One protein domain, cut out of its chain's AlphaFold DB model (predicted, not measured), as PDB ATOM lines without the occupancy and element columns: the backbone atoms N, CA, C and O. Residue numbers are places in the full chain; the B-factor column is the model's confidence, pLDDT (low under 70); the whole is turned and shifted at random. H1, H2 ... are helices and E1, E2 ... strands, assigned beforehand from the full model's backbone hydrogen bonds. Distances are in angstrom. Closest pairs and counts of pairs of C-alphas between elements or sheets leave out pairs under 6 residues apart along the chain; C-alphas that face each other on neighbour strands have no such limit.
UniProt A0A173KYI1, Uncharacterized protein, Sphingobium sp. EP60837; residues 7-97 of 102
ATOM      1  N   ALA A   7      -4.405  -8.001   8.540       78.31
ATOM      2  CA  ALA A   7      -3.841  -6.950   7.694       78.31
ATOM      3  C   ALA A   7      -4.928  -6.122   6.984       78.31
ATOM      4  O   ALA A   7      -4.838  -4.894   6.938       78.31
ATOM      5  N   ASP A   8      -5.995  -6.770   6.500       74.94
ATOM      6  CA  ASP A   8      -7.127  -6.058   5.892       74.94
ATOM      7  C   ASP A   8      -7.817  -5.148   6.917       74.94
ATOM      8  O   ASP A   8      -8.163  -4.009   6.618       74.94
ATOM      9  N   ARG A   9      -7.999  -5.628   8.155       79.69
ATOM     10  CA  ARG A   9      -8.607  -4.837   9.238       79.69
ATOM     11  C   ARG A   9      -7.744  -3.644   9.623       79.69
ATOM     12  O   ARG A   9      -8.276  -2.549   9.764       79.69
ATOM     13  N   ASP A  10      -6.437  -3.846   9.757       80.88
ATOM     14  CA  ASP A  10      -5.497  -2.776  10.093       80.88
ATOM     15  C   ASP A  10      -5.493  -1.698   8.994       80.88
ATOM     16  O   ASP A  10      -5.517  -0.504   9.291       80.88
ATOM     17  N   THR A  11      -5.582  -2.115   7.725       76.81
ATOM     18  CA  THR A  11      -5.726  -1.211   6.572       76.81
ATOM     19  C   THR A  11      -7.016  -0.391   6.650       76.81
ATOM     20  O   THR A  11      -6.989   0.821   6.439       76.81
ATOM     21  N   LEU A  12      -8.148  -1.021   6.986       79.38
ATOM     22  CA  LEU A  12      -9.433  -0.328   7.132       79.38
ATOM     23  C   LEU A  12      -9.419   0.684   8.282       79.38
ATOM     24  O   LEU A  12      -9.916   1.794   8.114       79.38
ATOM     25  N   ILE A  13      -8.810   0.332   9.417       82.25
ATOM     26  CA  ILE A  13      -8.651   1.241  10.561       82.25
ATOM     27  C   ILE A  13      -7.776   2.439  10.173       82.25
ATOM     28  O   ILE A  13      -8.100   3.579  10.502       82.25
ATOM     29  N   ALA A  14      -6.676   2.212   9.454       80.00
ATOM     30  CA  ALA A  14      -5.817   3.298   8.994       80.00
ATOM     31  C   ALA A  14      -6.545   4.224   8.002       80.00
ATOM     32  O   ALA A  14      -6.465   5.449   8.126       80.00
ATOM     33  N   ALA A  15      -7.303   3.652   7.061       78.69
ATOM     34  CA  ALA A  15      -8.150   4.400   6.134       78.69
ATOM     35  C   ALA A  15      -9.191   5.256   6.874       78.69
ATOM     36  O   ALA A  15      -9.323   6.447   6.594       78.69
ATOM     37  N   GLU A  16      -9.874   4.683   7.867       82.38
ATOM     38  CA  GLU A  16     -10.817   5.407   8.723       82.38
ATOM     39  C   GLU A  16     -10.132   6.579   9.438       82.38
ATOM     40  O   GLU A  16     -10.624   7.702   9.392       82.38
ATOM     41  N   GLN A  17      -8.954   6.369  10.031       80.94
ATOM     42  CA  GLN A  17      -8.206   7.437  10.703       80.94
ATOM     43  C   GLN A  17      -7.759   8.555   9.753       80.94
ATOM     44  O   GLN A  17      -7.671   9.715  10.164       80.94
ATOM     45  N   ILE A  18      -7.433   8.241   8.497       79.31
ATOM     46  CA  ILE A  18      -7.154   9.255   7.470       79.31
ATOM     47  C   ILE A  18      -8.413  10.086   7.218       79.31
ATOM     48  O   ILE A  18      -8.358  11.313   7.312       79.31
ATOM     49  N   LEU A  19      -9.544   9.423   6.968       80.50
ATOM     50  CA  LEU A  19     -10.817  10.079   6.681       80.50
ATOM     51  C   LEU A  19     -11.292  10.928   7.866       80.50
ATOM     52  O   LEU A  19     -11.586  12.096   7.671       80.50
ATOM     53  N   VAL A  20     -11.262  10.415   9.097       81.00
ATOM     54  CA  VAL A  20     -11.660  11.156  10.312       81.00
ATOM     55  C   VAL A  20     -10.800  12.402  10.546       81.00
ATOM     56  O   VAL A  20     -11.294  13.419  11.025       81.00
ATOM     57  N   ARG A  21      -9.499  12.351  10.231       80.19
ATOM     58  CA  ARG A  21      -8.608  13.515  10.390       80.19
ATOM     59  C   ARG A  21      -8.798  14.555   9.292       80.19
ATOM     60  O   ARG A  21      -8.525  15.734   9.520       80.19
ATOM     61  N   ALA A  22      -9.161  14.119   8.091       73.31
ATOM     62  CA  ALA A  22      -9.214  14.975   6.915       73.31
ATOM     63  C   ALA A  22     -10.617  15.521   6.622       73.31
ATOM     64  O   ALA A  22     -10.748  16.619   6.079       73.31
ATOM     65  N   LEU A  23     -11.649  14.771   6.990       73.00
ATOM     66  CA  LEU A  23     -13.049  15.113   6.821       73.00
ATOM     67  C   LEU A  23     -13.582  15.640   8.158       73.00
ATOM     68  O   LEU A  23     -13.295  15.096   9.220       73.00
ATOM     69  N   LYS A  24     -14.305  16.759   8.123       70.44
ATOM     70  CA  LYS A  24     -14.882  17.381   9.324       70.44
ATOM     71  C   LYS A  24     -16.002  16.500   9.905       70.44
ATOM     72  O   LYS A  24     -16.482  15.587   9.245       70.44
ATOM     73  N   HIS A  25     -16.429  16.778  11.139       69.06
ATOM     74  CA  HIS A  25     -17.431  15.973  11.865       69.06
ATOM     75  C   HIS A  25     -18.821  15.890  11.205       69.06
ATOM     76  O   HIS A  25     -19.654  15.108  11.642       69.06
ATOM     77  N   ASP A  26     -19.072  16.701  10.185       78.69
ATOM     78  CA  ASP A  26     -20.293  16.792   9.383       78.69
ATOM     79  C   ASP A  26     -20.186  16.050   8.034       78.69
ATOM     80  O   ASP A  26     -21.068  16.153   7.191       78.69
ATOM     81  N   SER A  27     -19.093  15.319   7.811       82.62
ATOM     82  CA  SER A  27     -18.857  14.475   6.640       82.62
ATOM     83  C   SER A  27     -19.051  12.997   6.971       82.62
ATOM     84  O   SER A  27     -18.580  12.535   8.009       82.62
ATOM     85  N   GLU A  28     -19.633  12.226   6.051       85.62
ATOM     86  CA  GLU A  28     -19.784  10.772   6.212       85.62
ATOM     87  C   GLU A  28     -19.239  10.012   5.003       85.62
ATOM     88  O   GLU A  28     -19.469  10.391   3.858       85.62
ATOM     89  N   VAL A  29     -18.536   8.903   5.243       86.12
ATOM     90  CA  VAL A  29     -18.076   7.997   4.182       86.12
ATOM     91  C   VAL A  29     -18.607   6.600   4.461       86.12
ATOM     92  O   VAL A  29     -18.296   5.995   5.484       86.12
ATOM     93  N   LEU A  30     -19.386   6.067   3.525       85.50
ATOM     94  CA  LEU A  30     -19.884   4.699   3.569       85.50
ATOM     95  C   LEU A  30     -19.025   3.820   2.662       85.50
ATOM     96  O   LEU A  30     -19.074   3.965   1.442       85.50
ATOM     97  N   MET A  31     -18.281   2.882   3.244       81.62
ATOM     98  CA  MET A  31     -17.469   1.910   2.508       81.62
ATOM     99  C   MET A  31     -18.130   0.533   2.541       81.62
ATOM    100  O   MET A  31     -18.497   0.035   3.603       81.62
ATOM    101  N   PHE A  32     -18.284  -0.100   1.380       77.81
ATOM    102  CA  PHE A  32     -18.962  -1.389   1.261       77.81
ATOM    103  C   PHE A  32     -18.338  -2.261   0.173       77.81
ATOM    104  O   PHE A  32     -17.975  -1.791  -0.899       77.81
ATOM    105  N   SER A  33     -18.240  -3.564   0.427       73.69
ATOM    106  CA  SER A  33     -17.811  -4.537  -0.581       73.69
ATOM    107  C   SER A  33     -19.028  -5.104  -1.302       73.69
ATOM    108  O   SER A  33     -19.803  -5.878  -0.731       73.69
ATOM    109  N   LEU A  34     -19.184  -4.762  -2.581       64.94
ATOM    110  CA  LEU A  34     -20.083  -5.505  -3.455       64.94
ATOM    111  C   LEU A  34     -19.398  -6.835  -3.785       64.94
ATOM    112  O   LEU A  34     -18.299  -6.867  -4.332       64.94
ATOM    113  N   HIS A  35     -20.056  -7.946  -3.457       65.50
ATOM    114  CA  HIS A  35     -19.597  -9.314  -3.747       65.50
ATOM    115  C   HIS A  35     -18.484  -9.878  -2.845       65.50
ATOM    116  O   HIS A  35     -17.860 -10.876  -3.207       65.50
ATOM    117  N   GLY A  36     -18.261  -9.305  -1.657       60.12
ATOM    118  CA  GLY A  36     -17.424  -9.920  -0.616       60.12
ATOM    119  C   GLY A  36     -15.934 -10.021  -0.964       60.12
ATOM    120  O   GLY A  36     -15.240 -10.890  -0.436       60.12
ATOM    121  N   ARG A  37     -15.462  -9.156  -1.868       66.81
ATOM    122  CA  ARG A  37     -14.050  -8.976  -2.226       66.81
ATOM    123  C   ARG A  37     -13.595  -7.597  -1.774       66.81
ATOM    124  O   ARG A  37     -14.261  -6.605  -2.083       66.81
ATOM    125  N   TRP A  38     -12.511  -7.538  -1.010       64.94
ATOM    126  CA  TRP A  38     -12.044  -6.286  -0.415       64.94
ATOM    127  C   TRP A  38     -11.470  -5.352  -1.493       64.94
ATOM    128  O   TRP A  38     -11.709  -4.151  -1.459       64.94
ATOM    129  N   GLU A  39     -10.851  -5.924  -2.529       63.84
ATOM    130  CA  GLU A  39     -10.297  -5.223  -3.692       63.84
ATOM    131  C   GLU A  39     -11.377  -4.514  -4.527       63.84
ATOM    132  O   GLU A  39     -11.069  -3.662  -5.349       63.84
ATOM    133  N   ALA A  40     -12.649  -4.880  -4.334       68.19
ATOM    134  CA  ALA A  40     -13.808  -4.308  -5.018       68.19
ATOM    135  C   ALA A  40     -14.657  -3.420  -4.090       68.19
ATOM    136  O   ALA A  40     -15.852  -3.218  -4.333       68.19
ATOM    137  N   MET A  41     -14.074  -2.920  -2.997       75.25
ATOM    138  CA  MET A  41     -14.764  -1.993  -2.109       75.25
ATOM    139  C   MET A  41     -15.173  -0.726  -2.851       75.25
ATOM    140  O   MET A  41     -14.360  -0.036  -3.455       75.25
ATOM    141  N   SER A  42     -16.460  -0.420  -2.777       80.88
ATOM    142  CA  SER A  42     -17.048   0.839  -3.207       80.88
ATOM    143  C   SER A  42     -17.177   1.788  -2.023       80.88
ATOM    144  O   SER A  42     -17.218   1.362  -0.866       80.88
ATOM    145  N   ALA A  43     -17.243   3.079  -2.328       84.69
ATOM    146  CA  ALA A  43     -17.418   4.123  -1.338       84.69
ATOM    147  C   ALA A  43     -18.419   5.174  -1.830       84.69
ATOM    148  O   ALA A  43     -18.484   5.476  -3.027       84.69
ATOM    149  N   THR A  44     -19.186   5.708  -0.886       87.94
ATOM    150  CA  THR A  44     -20.058   6.871  -1.063       87.94
ATOM    151  C   THR A  44     -19.643   7.927  -0.053       87.94
ATOM    152  O   THR A  44     -19.497   7.609   1.127       87.94
ATOM    153  N   TYR A  45     -19.468   9.164  -0.508       89.56
ATOM    154  CA  TYR A  45     -19.124  10.304   0.338       89.56
ATOM    155  C   TYR A  45     -20.305  11.272   0.447       89.56
ATOM    156  O   TYR A  45     -20.858  11.692  -0.567       89.56
ATOM    157  N   PHE A  46     -20.681  11.623   1.672       89.19
ATOM    158  CA  PHE A  46     -21.647  12.665   1.992       89.19
ATOM    159  C   PHE A  46     -20.896  13.879   2.511       89.19
ATOM    160  O   PHE A  46     -20.170  13.803   3.509       89.19
ATOM    161  N   THR A  47     -21.048  14.991   1.809       85.75
ATOM    162  CA  THR A  47     -20.373  16.223   2.181       85.75
ATOM    163  C   THR A  47     -21.143  16.975   3.268       85.75
ATOM    164  O   THR A  47     -22.341  16.745   3.446       85.75
ATOM    165  N   PRO A  48     -20.512  17.948   3.945       80.31
ATOM    166  CA  PRO A  48     -21.191  18.817   4.907       80.31
ATOM    167  C   PRO A  48     -22.332  19.643   4.323       80.31
ATOM    168  O   PRO A  48     -23.180  20.133   5.061       80.31
ATOM    169  N   SER A  49     -22.350  19.827   2.999       81.56
ATOM    170  CA  SER A  49     -23.456  20.482   2.298       81.56
ATOM    171  C   SER A  49     -24.591  19.515   1.937       81.56
ATOM    172  O   SER A  49     -25.432  19.843   1.101       81.56
ATOM    173  N   GLU A  50     -24.598  18.327   2.551       79.50
ATOM    174  CA  GLU A  50     -25.544  17.226   2.334       79.50
ATOM    175  C   GLU A  50     -25.541  16.687   0.893       79.50
ATOM    176  O   GLU A  50     -26.460  15.982   0.464       79.50
ATOM    177  N   LYS A  51     -24.489  16.980   0.117       87.06
ATOM    178  CA  LYS A  51     -24.323  16.409  -1.220       87.06
ATOM    179  C   LYS A  51     -23.822  14.982  -1.117       87.06
ATOM    180  O   LYS A  51     -22.872  14.684  -0.400       87.06
ATOM    181  N   GLN A  52     -24.426  14.112  -1.913       90.19
ATOM    182  CA  GLN A  52     -24.032  12.717  -2.019       90.19
ATOM    183  C   GLN A  52     -23.189  12.491  -3.279       90.19
ATOM    184  O   GLN A  52     -23.653  12.693  -4.402       90.19
ATOM    185  N   HIS A  53     -21.976  11.979  -3.089       87.31
ATOM    186  CA  HIS A  53     -21.061  11.535  -4.135       87.31
ATOM    187  C   HIS A  53     -21.002  10.010  -4.111       87.31
ATOM    188  O   HIS A  53     -20.300   9.397  -3.307       87.31
ATOM    189  N   SER A  54     -21.819   9.395  -4.965       84.19
ATOM    190  CA  SER A  54     -21.918   7.937  -5.070       84.19
ATOM    191  C   SER A  54     -20.919   7.402  -6.079       84.19
ATOM    192  O   SER A  54     -20.671   8.053  -7.088       84.19
ATOM    193  N   PHE A  55     -20.433   6.182  -5.842       78.06
ATOM    194  CA  PHE A  55     -19.504   5.496  -6.742       78.06
ATOM    195  C   PHE A  55     -18.258   6.327  -7.015       78.06
ATOM    196  O   PHE A  55     -17.947   6.609  -8.174       78.06
ATOM    197  N   LEU A  56     -17.549   6.686  -5.941       84.25
ATOM    198  CA  LEU A  56     -16.225   7.284  -6.074       84.25
ATOM    199  C   LEU A  56     -15.419   6.452  -7.078       84.25
ATOM    200  O   LEU A  56     -15.372   5.215  -6.985       84.25
ATOM    201  N   SER A  57     -14.887   7.138  -8.078       76.62
ATOM    202  CA  SER A  57     -13.982   6.623  -9.091       76.62
ATOM    203  C   SER A  57     -12.721   5.997  -8.470       76.62
ATOM    204  O   SER A  57     -12.541   5.911  -7.253       76.62
ATOM    205  N   GLY A  58     -11.884   5.407  -9.320       75.44
ATOM    206  CA  GLY A  58     -10.712   4.661  -8.870       75.44
ATOM    207  C   GLY A  58     -10.963   3.175  -8.629       75.44
ATOM    208  O   GLY A  58     -12.101   2.715  -8.466       75.44
ATOM    209  N   VAL A  59      -9.875   2.411  -8.661       77.31
ATOM    210  CA  VAL A  59      -9.892   0.943  -8.624       77.31
ATOM    211  C   VAL A  59      -9.586   0.441  -7.219       77.31
ATOM    212  O   VAL A  59     -10.146  -0.563  -6.793       77.31
ATOM    213  N   THR A  60      -8.729   1.153  -6.491       77.12
ATOM    214  CA  THR A  60      -8.268   0.770  -5.156       77.12
ATOM    215  C   THR A  60      -8.985   1.550  -4.057       77.12
ATOM    216  O   THR A  60      -9.654   2.557  -4.300       77.12
ATOM    217  N   LEU A  61      -8.819   1.097  -2.812       76.62
ATOM    218  CA  LEU A  61      -9.266   1.852  -1.644       76.62
ATOM    219  C   LEU A  61      -8.563   3.218  -1.545       76.62
ATOM    220  O   LEU A  61      -9.205   4.210  -1.208       76.62
ATOM    221  N   ALA A  62      -7.271   3.277  -1.876       76.94
ATOM    222  CA  ALA A  62      -6.502   4.516  -1.857       76.94
ATOM    223  C   ALA A  62      -7.075   5.549  -2.840       76.94
ATOM    224  O   ALA A  62      -7.331   6.682  -2.439       76.94
ATOM    225  N   ASP A  63      -7.394   5.138  -4.074       80.25
ATOM    226  CA  ASP A  63      -7.979   6.039  -5.079       80.25
ATOM    227  C   ASP A  63      -9.303   6.656  -4.599       80.25
ATOM    228  O   ASP A  63      -9.585   7.830  -4.834       80.25
ATOM    229  N   LYS A  64     -10.124   5.864  -3.900       83.88
ATOM    230  CA  LYS A  64     -11.427   6.311  -3.391       83.88
ATOM    231  C   LYS A  64     -11.282   7.299  -2.243       83.88
ATOM    232  O   LYS A  64     -12.037   8.265  -2.169       83.88
ATOM    233  N   ILE A  65     -10.311   7.070  -1.359       80.88
ATOM    234  CA  ILE A  65      -9.967   8.018  -0.294       80.88
ATOM    235  C   ILE A  65      -9.481   9.328  -0.915       80.88
ATOM    236  O   ILE A  65      -9.965  10.391  -0.529       80.88
ATOM    237  N   ASP A  66      -8.598   9.265  -1.910       80.94
ATOM    238  CA  ASP A  66      -8.116  10.454  -2.620       80.94
ATOM    239  C   ASP A  66      -9.256  11.262  -3.236       80.94
ATOM    240  O   ASP A  66      -9.250  12.494  -3.179       80.94
ATOM    241  N   GLU A  67     -10.263  10.595  -3.791       85.19
ATOM    242  CA  GLU A  67     -11.417  11.281  -4.353       85.19
ATOM    243  C   GLU A  67     -12.292  11.951  -3.293       85.19
ATOM    244  O   GLU A  67     -12.678  13.103  -3.495       85.19
ATOM    245  N   CYS A  68     -12.547  11.308  -2.142       84.75
ATOM    246  CA  CYS A  68     -13.213  11.968  -1.007       84.75
ATOM    247  C   CYS A  68     -12.504  13.280  -0.650       84.75
ATOM    248  O   CYS A  68     -13.131  14.325  -0.464       84.75
ATOM    249  N   LEU A  69     -11.175  13.224  -0.565       81.44
ATOM    250  CA  LEU A  69     -10.341  14.361  -0.194       81.44
ATOM    251  C   LEU A  69     -10.349  15.449  -1.268       81.44
ATOM    252  O   LEU A  69     -10.397  16.634  -0.936       81.44
ATOM    253  N   ALA A  70     -10.338  15.065  -2.544       80.62
ATOM    254  CA  ALA A  70     -10.417  15.992  -3.664       80.62
ATOM    255  C   ALA A  70     -11.773  16.711  -3.714       80.62
ATOM    256  O   ALA A  70     -11.798  17.934  -3.848       80.62
ATOM    257  N   ILE A  71     -12.882  15.979  -3.547       84.75
ATOM    258  CA  ILE A  71     -14.235  16.553  -3.457       84.75
ATOM    259  C   ILE A  71     -14.301  17.537  -2.289       84.75
ATOM    260  O   ILE A  71     -14.812  18.647  -2.433       84.75
ATOM    261  N   ARG A  72     -13.734  17.166  -1.136       80.00
ATOM    262  CA  ARG A  72     -13.720  18.049   0.027       80.00
ATOM    263  C   ARG A  72     -12.920  19.329  -0.218       80.00
ATOM    264  O   ARG A  72     -13.368  20.410   0.154       80.00
ATOM    265  N   ALA A  73     -11.739  19.213  -0.822       76.81
ATOM    266  CA  ALA A  73     -10.895  20.362  -1.139       76.81
ATOM    267  C   ALA A  73     -11.582  21.333  -2.115       76.81
ATOM    268  O   ALA A  73     -11.430  22.549  -1.972       76.81
ATOM    269  N   ASP A  74     -12.348  20.796  -3.069       79.75
ATOM    270  CA  ASP A  74     -13.165  21.572  -4.004       79.75
ATOM    271  C   ASP A  74     -14.272  22.351  -3.279       79.75
ATOM    272  O   ASP A  74     -14.382  23.565  -3.444       79.75
ATOM    273  N   GLU A  75     -15.015  21.702  -2.375       76.88
ATOM    274  CA  GLU A  75     -16.055  22.371  -1.581       76.88
ATOM    275  C   GLU A  75     -15.527  23.488  -0.676       76.88
ATOM    276  O   GLU A  75     -16.222  24.477  -0.442       76.88
ATOM    277  N   GLU A  76     -14.314  23.347  -0.141       74.12
ATOM    278  CA  GLU A  76     -13.697  24.396   0.672       74.12
ATOM    279  C   GLU A  76     -13.143  25.560  -0.169       74.12
ATOM    280  O   GLU A  76     -12.658  26.536   0.401       74.12
ATOM    281  N   GLY A  77     -13.190  25.479  -1.506       69.94
ATOM    282  CA  GLY A  77     -12.569  26.464  -2.395       69.94
ATOM    283  C   GLY A  77     -11.040  26.477  -2.288       69.94
ATOM    284  O   GLY A  77     -10.403  27.473  -2.618       69.94
ATOM    285  N   ARG A  78     -10.445  25.378  -1.798       65.44
ATOM    286  CA  ARG A  78      -9.001  25.204  -1.553       65.44
ATOM    287  C   ARG A  78      -8.370  24.189  -2.508       65.44
ATOM    288  O   ARG A  78      -7.326  23.609  -2.199       65.44
ATOM    289  N   ALA A  79      -9.012  23.968  -3.655       59.31
ATOM    290  CA  ALA A  79      -8.622  22.979  -4.655       59.31
ATOM    291  C   ALA A  79      -7.150  23.113  -5.089       59.31
ATOM    292  O   ALA A  79      -6.493  22.096  -5.295       59.31
ATOM    293  N   ASP A  80      -6.613  24.335  -5.142       51.78
ATOM    294  CA  ASP A  80      -5.237  24.589  -5.587       51.78
ATOM    295  C   ASP A  80      -4.181  24.394  -4.477       51.78
ATOM    296  O   ASP A  80      -3.050  24.012  -4.767       51.78
ATOM    297  N   GLU A  81      -4.532  24.581  -3.197       52.75
ATOM    298  CA  GLU A  81      -3.592  24.455  -2.065       52.75
ATOM    299  C   GLU A  81      -3.495  23.030  -1.498       52.75
ATOM    300  O   GLU A  81      -2.468  22.643  -0.943       52.75
ATOM    301  N   ILE A  82      -4.568  22.236  -1.582       55.59
ATOM    302  CA  ILE A  82      -4.657  20.938  -0.888       55.59
ATOM    303  C   ILE A  82      -4.308  19.756  -1.810       55.59
ATOM    304  O   ILE A  82      -3.905  18.692  -1.333       55.59
ATOM    305  N   ARG A  83      -4.413  19.925  -3.133       56.09
ATOM    306  CA  ARG A  83      -4.437  18.805  -4.086       56.09
ATOM    307  C   ARG A  83      -3.069  18.221  -4.444       56.09
ATOM    308  O   ARG A  83      -3.015  17.048  -4.782       56.09
ATOM    309  N   ALA A  84      -1.977  18.981  -4.341       52.91
ATOM    310  CA  ALA A  84      -0.648  18.484  -4.720       52.91
ATOM    311  C   ALA A  84       0.129  17.880  -3.535       52.91
ATOM    312  O   ALA A  84       0.529  16.724  -3.582       52.91
ATOM    313  N   GLU A  85       0.305  18.614  -2.432       55.62
ATOM    314  CA  GLU A  85       1.164  18.163  -1.319       55.62
ATOM    315  C   GLU A  85       0.494  17.193  -0.340       55.62
ATOM    316  O   GLU A  85       1.168  16.569   0.490       55.62
ATOM    317  N   ARG A  86      -0.841  17.120  -0.349       60.53
ATOM    318  CA  ARG A  86      -1.594  16.329   0.633       60.53
ATOM    319  C   ARG A  86      -2.060  15.000   0.066       60.53
ATOM    320  O   ARG A  86      -1.931  14.003   0.764       60.53
ATOM    321  N   VAL A  87      -2.492  14.984  -1.196       59.97
ATOM    322  CA  VAL A  87      -2.752  13.745  -1.944       59.97
ATOM    323  C   VAL A  87      -1.468  12.938  -2.066       59.97
ATOM    324  O   VAL A  87      -1.467  11.768  -1.726       59.97
ATOM    325  N   GLU A  88      -0.341  13.564  -2.412       60.97
ATOM    326  CA  GLU A  88       0.905  12.814  -2.596       60.97
ATOM    327  C   GLU A  88       1.444  12.212  -1.294       60.97
ATOM    328  O   GLU A  88       1.925  11.083  -1.259       60.97
ATOM    329  N   ARG A  89       1.282  12.925  -0.179       65.06
ATOM    330  CA  ARG A  89       1.664  12.433   1.150       65.06
ATOM    331  C   ARG A  89       0.747  11.315   1.639       65.06
ATOM    332  O   ARG A  89       1.227  10.357   2.233       65.06
ATOM    333  N   LEU A  90      -0.556  11.424   1.379       63.44
ATOM    334  CA  LEU A  90      -1.530  10.401   1.758       63.44
ATOM    335  C   LEU A  90      -1.432   9.167   0.861       63.44
ATOM    336  O   LEU A  90      -1.517   8.060   1.380       63.44
ATOM    337  N   ARG A  91      -1.137   9.337  -0.433       62.22
ATOM    338  CA  ARG A  91      -0.754   8.257  -1.349       62.22
ATOM    339  C   ARG A  91       0.490   7.538  -0.877       62.22
ATOM    340  O   ARG A  91       0.482   6.319  -0.835       62.22
ATOM    341  N   GLN A  92       1.532   8.263  -0.471       66.25
ATOM    342  CA  GLN A  92       2.749   7.654   0.070       66.25
ATOM    343  C   GLN A  92       2.485   6.904   1.385       66.25
ATOM    344  O   GLN A  92       2.975   5.786   1.556       66.25
ATOM    345  N   GLU A  93       1.676   7.465   2.291       61.62
ATOM    346  CA  GLU A  93       1.266   6.777   3.522       61.62
ATOM    347  C   GLU A  93       0.456   5.504   3.210       61.62
ATOM    348  O   GLU A  93       0.787   4.436   3.727       61.62
ATOM    349  N   LEU A  94      -0.533   5.577   2.310       60.41
ATOM    350  CA  LEU A  94      -1.375   4.446   1.889       60.41
ATOM    351  C   LEU A  94      -0.611   3.380   1.098       60.41
ATOM    352  O   LEU A  94      -0.811   2.190   1.340       60.41
ATOM    353  N   ALA A  95       0.284   3.774   0.195       63.03
ATOM    354  CA  ALA A  95       1.178   2.881  -0.540       63.03
ATOM    355  C   ALA A  95       2.072   2.090   0.427       63.03
ATOM    356  O   ALA A  95       2.200   0.871   0.311       63.03
ATOM    357  N   SER A  96       2.609   2.757   1.460       64.44
ATOM    358  CA  SER A  96       3.405   2.079   2.492       64.44
ATOM    359  C   SER A  96       2.579   1.098   3.337       64.44
ATOM    360  O   SER A  96       3.098   0.063   3.749       64.44
ATOM    361  N   LEU A  97       1.292   1.392   3.559       56.22
ATOM    362  CA  LEU A  97       0.385   0.570   4.367       56.22
ATOM    363  C   LEU A  97      -0.198  -0.621   3.596       56.22
ATOM    364  O   LEU A  97      -0.450  -1.667   4.185       56.22
TER     365      LEU A  97
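AT A GLANCE: This is residues 7 to 97 of the 102 residues of an uncharacterized protein of Sphingobium sp. EP60837 (UniProt A0A173KYI1). Three long helices, H1, H2 and H4, stand side by side in a triangle, and the E1-E2 hairpin covers the side of H2 away from H4. The 91 printed residues run H1 E1 E2 H2 H3 H4, mostly helix with one antiparallel sheet, E1 - E2. The whole is compact, radius of gyration of the C-alphas 12.6 A, spanning 36 by 28 by 22 A.

IN THESE COORDINATES: H1, residues 7 to 22, begins at C-alpha 7 (-3.841, -6.950, 7.694) and spans 22.6 A. E1 is residues 28 to 33, E2 41 to 46, H2 61 to 75 (21.6 A) and H3 79 to 82. H4, residues 85 to 97, ends at C-alpha 97 (0.385, 0.570, 4.367).

HOW THE PARTS SIT: H1, H2 and H4 form a bundle, helices side by side. H2 and H4 touch, opposite ways at a shallow tilt of 19 degrees; their closest C-alphas, Asp 66 and Val 87, are 6.3 A apart. H1 only just touches H2, with 3 pairs of C-alphas within 8 A. N 30 and O 44 of E1 and E2 are 2.9 A apart. Every O i to N i+4 pair is within hydrogen-bond range in H1 and H2, 8 of 9 in H4.

THE WHOLE: The printed part has no cut. The link E2 to H2 is long. Residues 77 to 97 are under pLDDT 70.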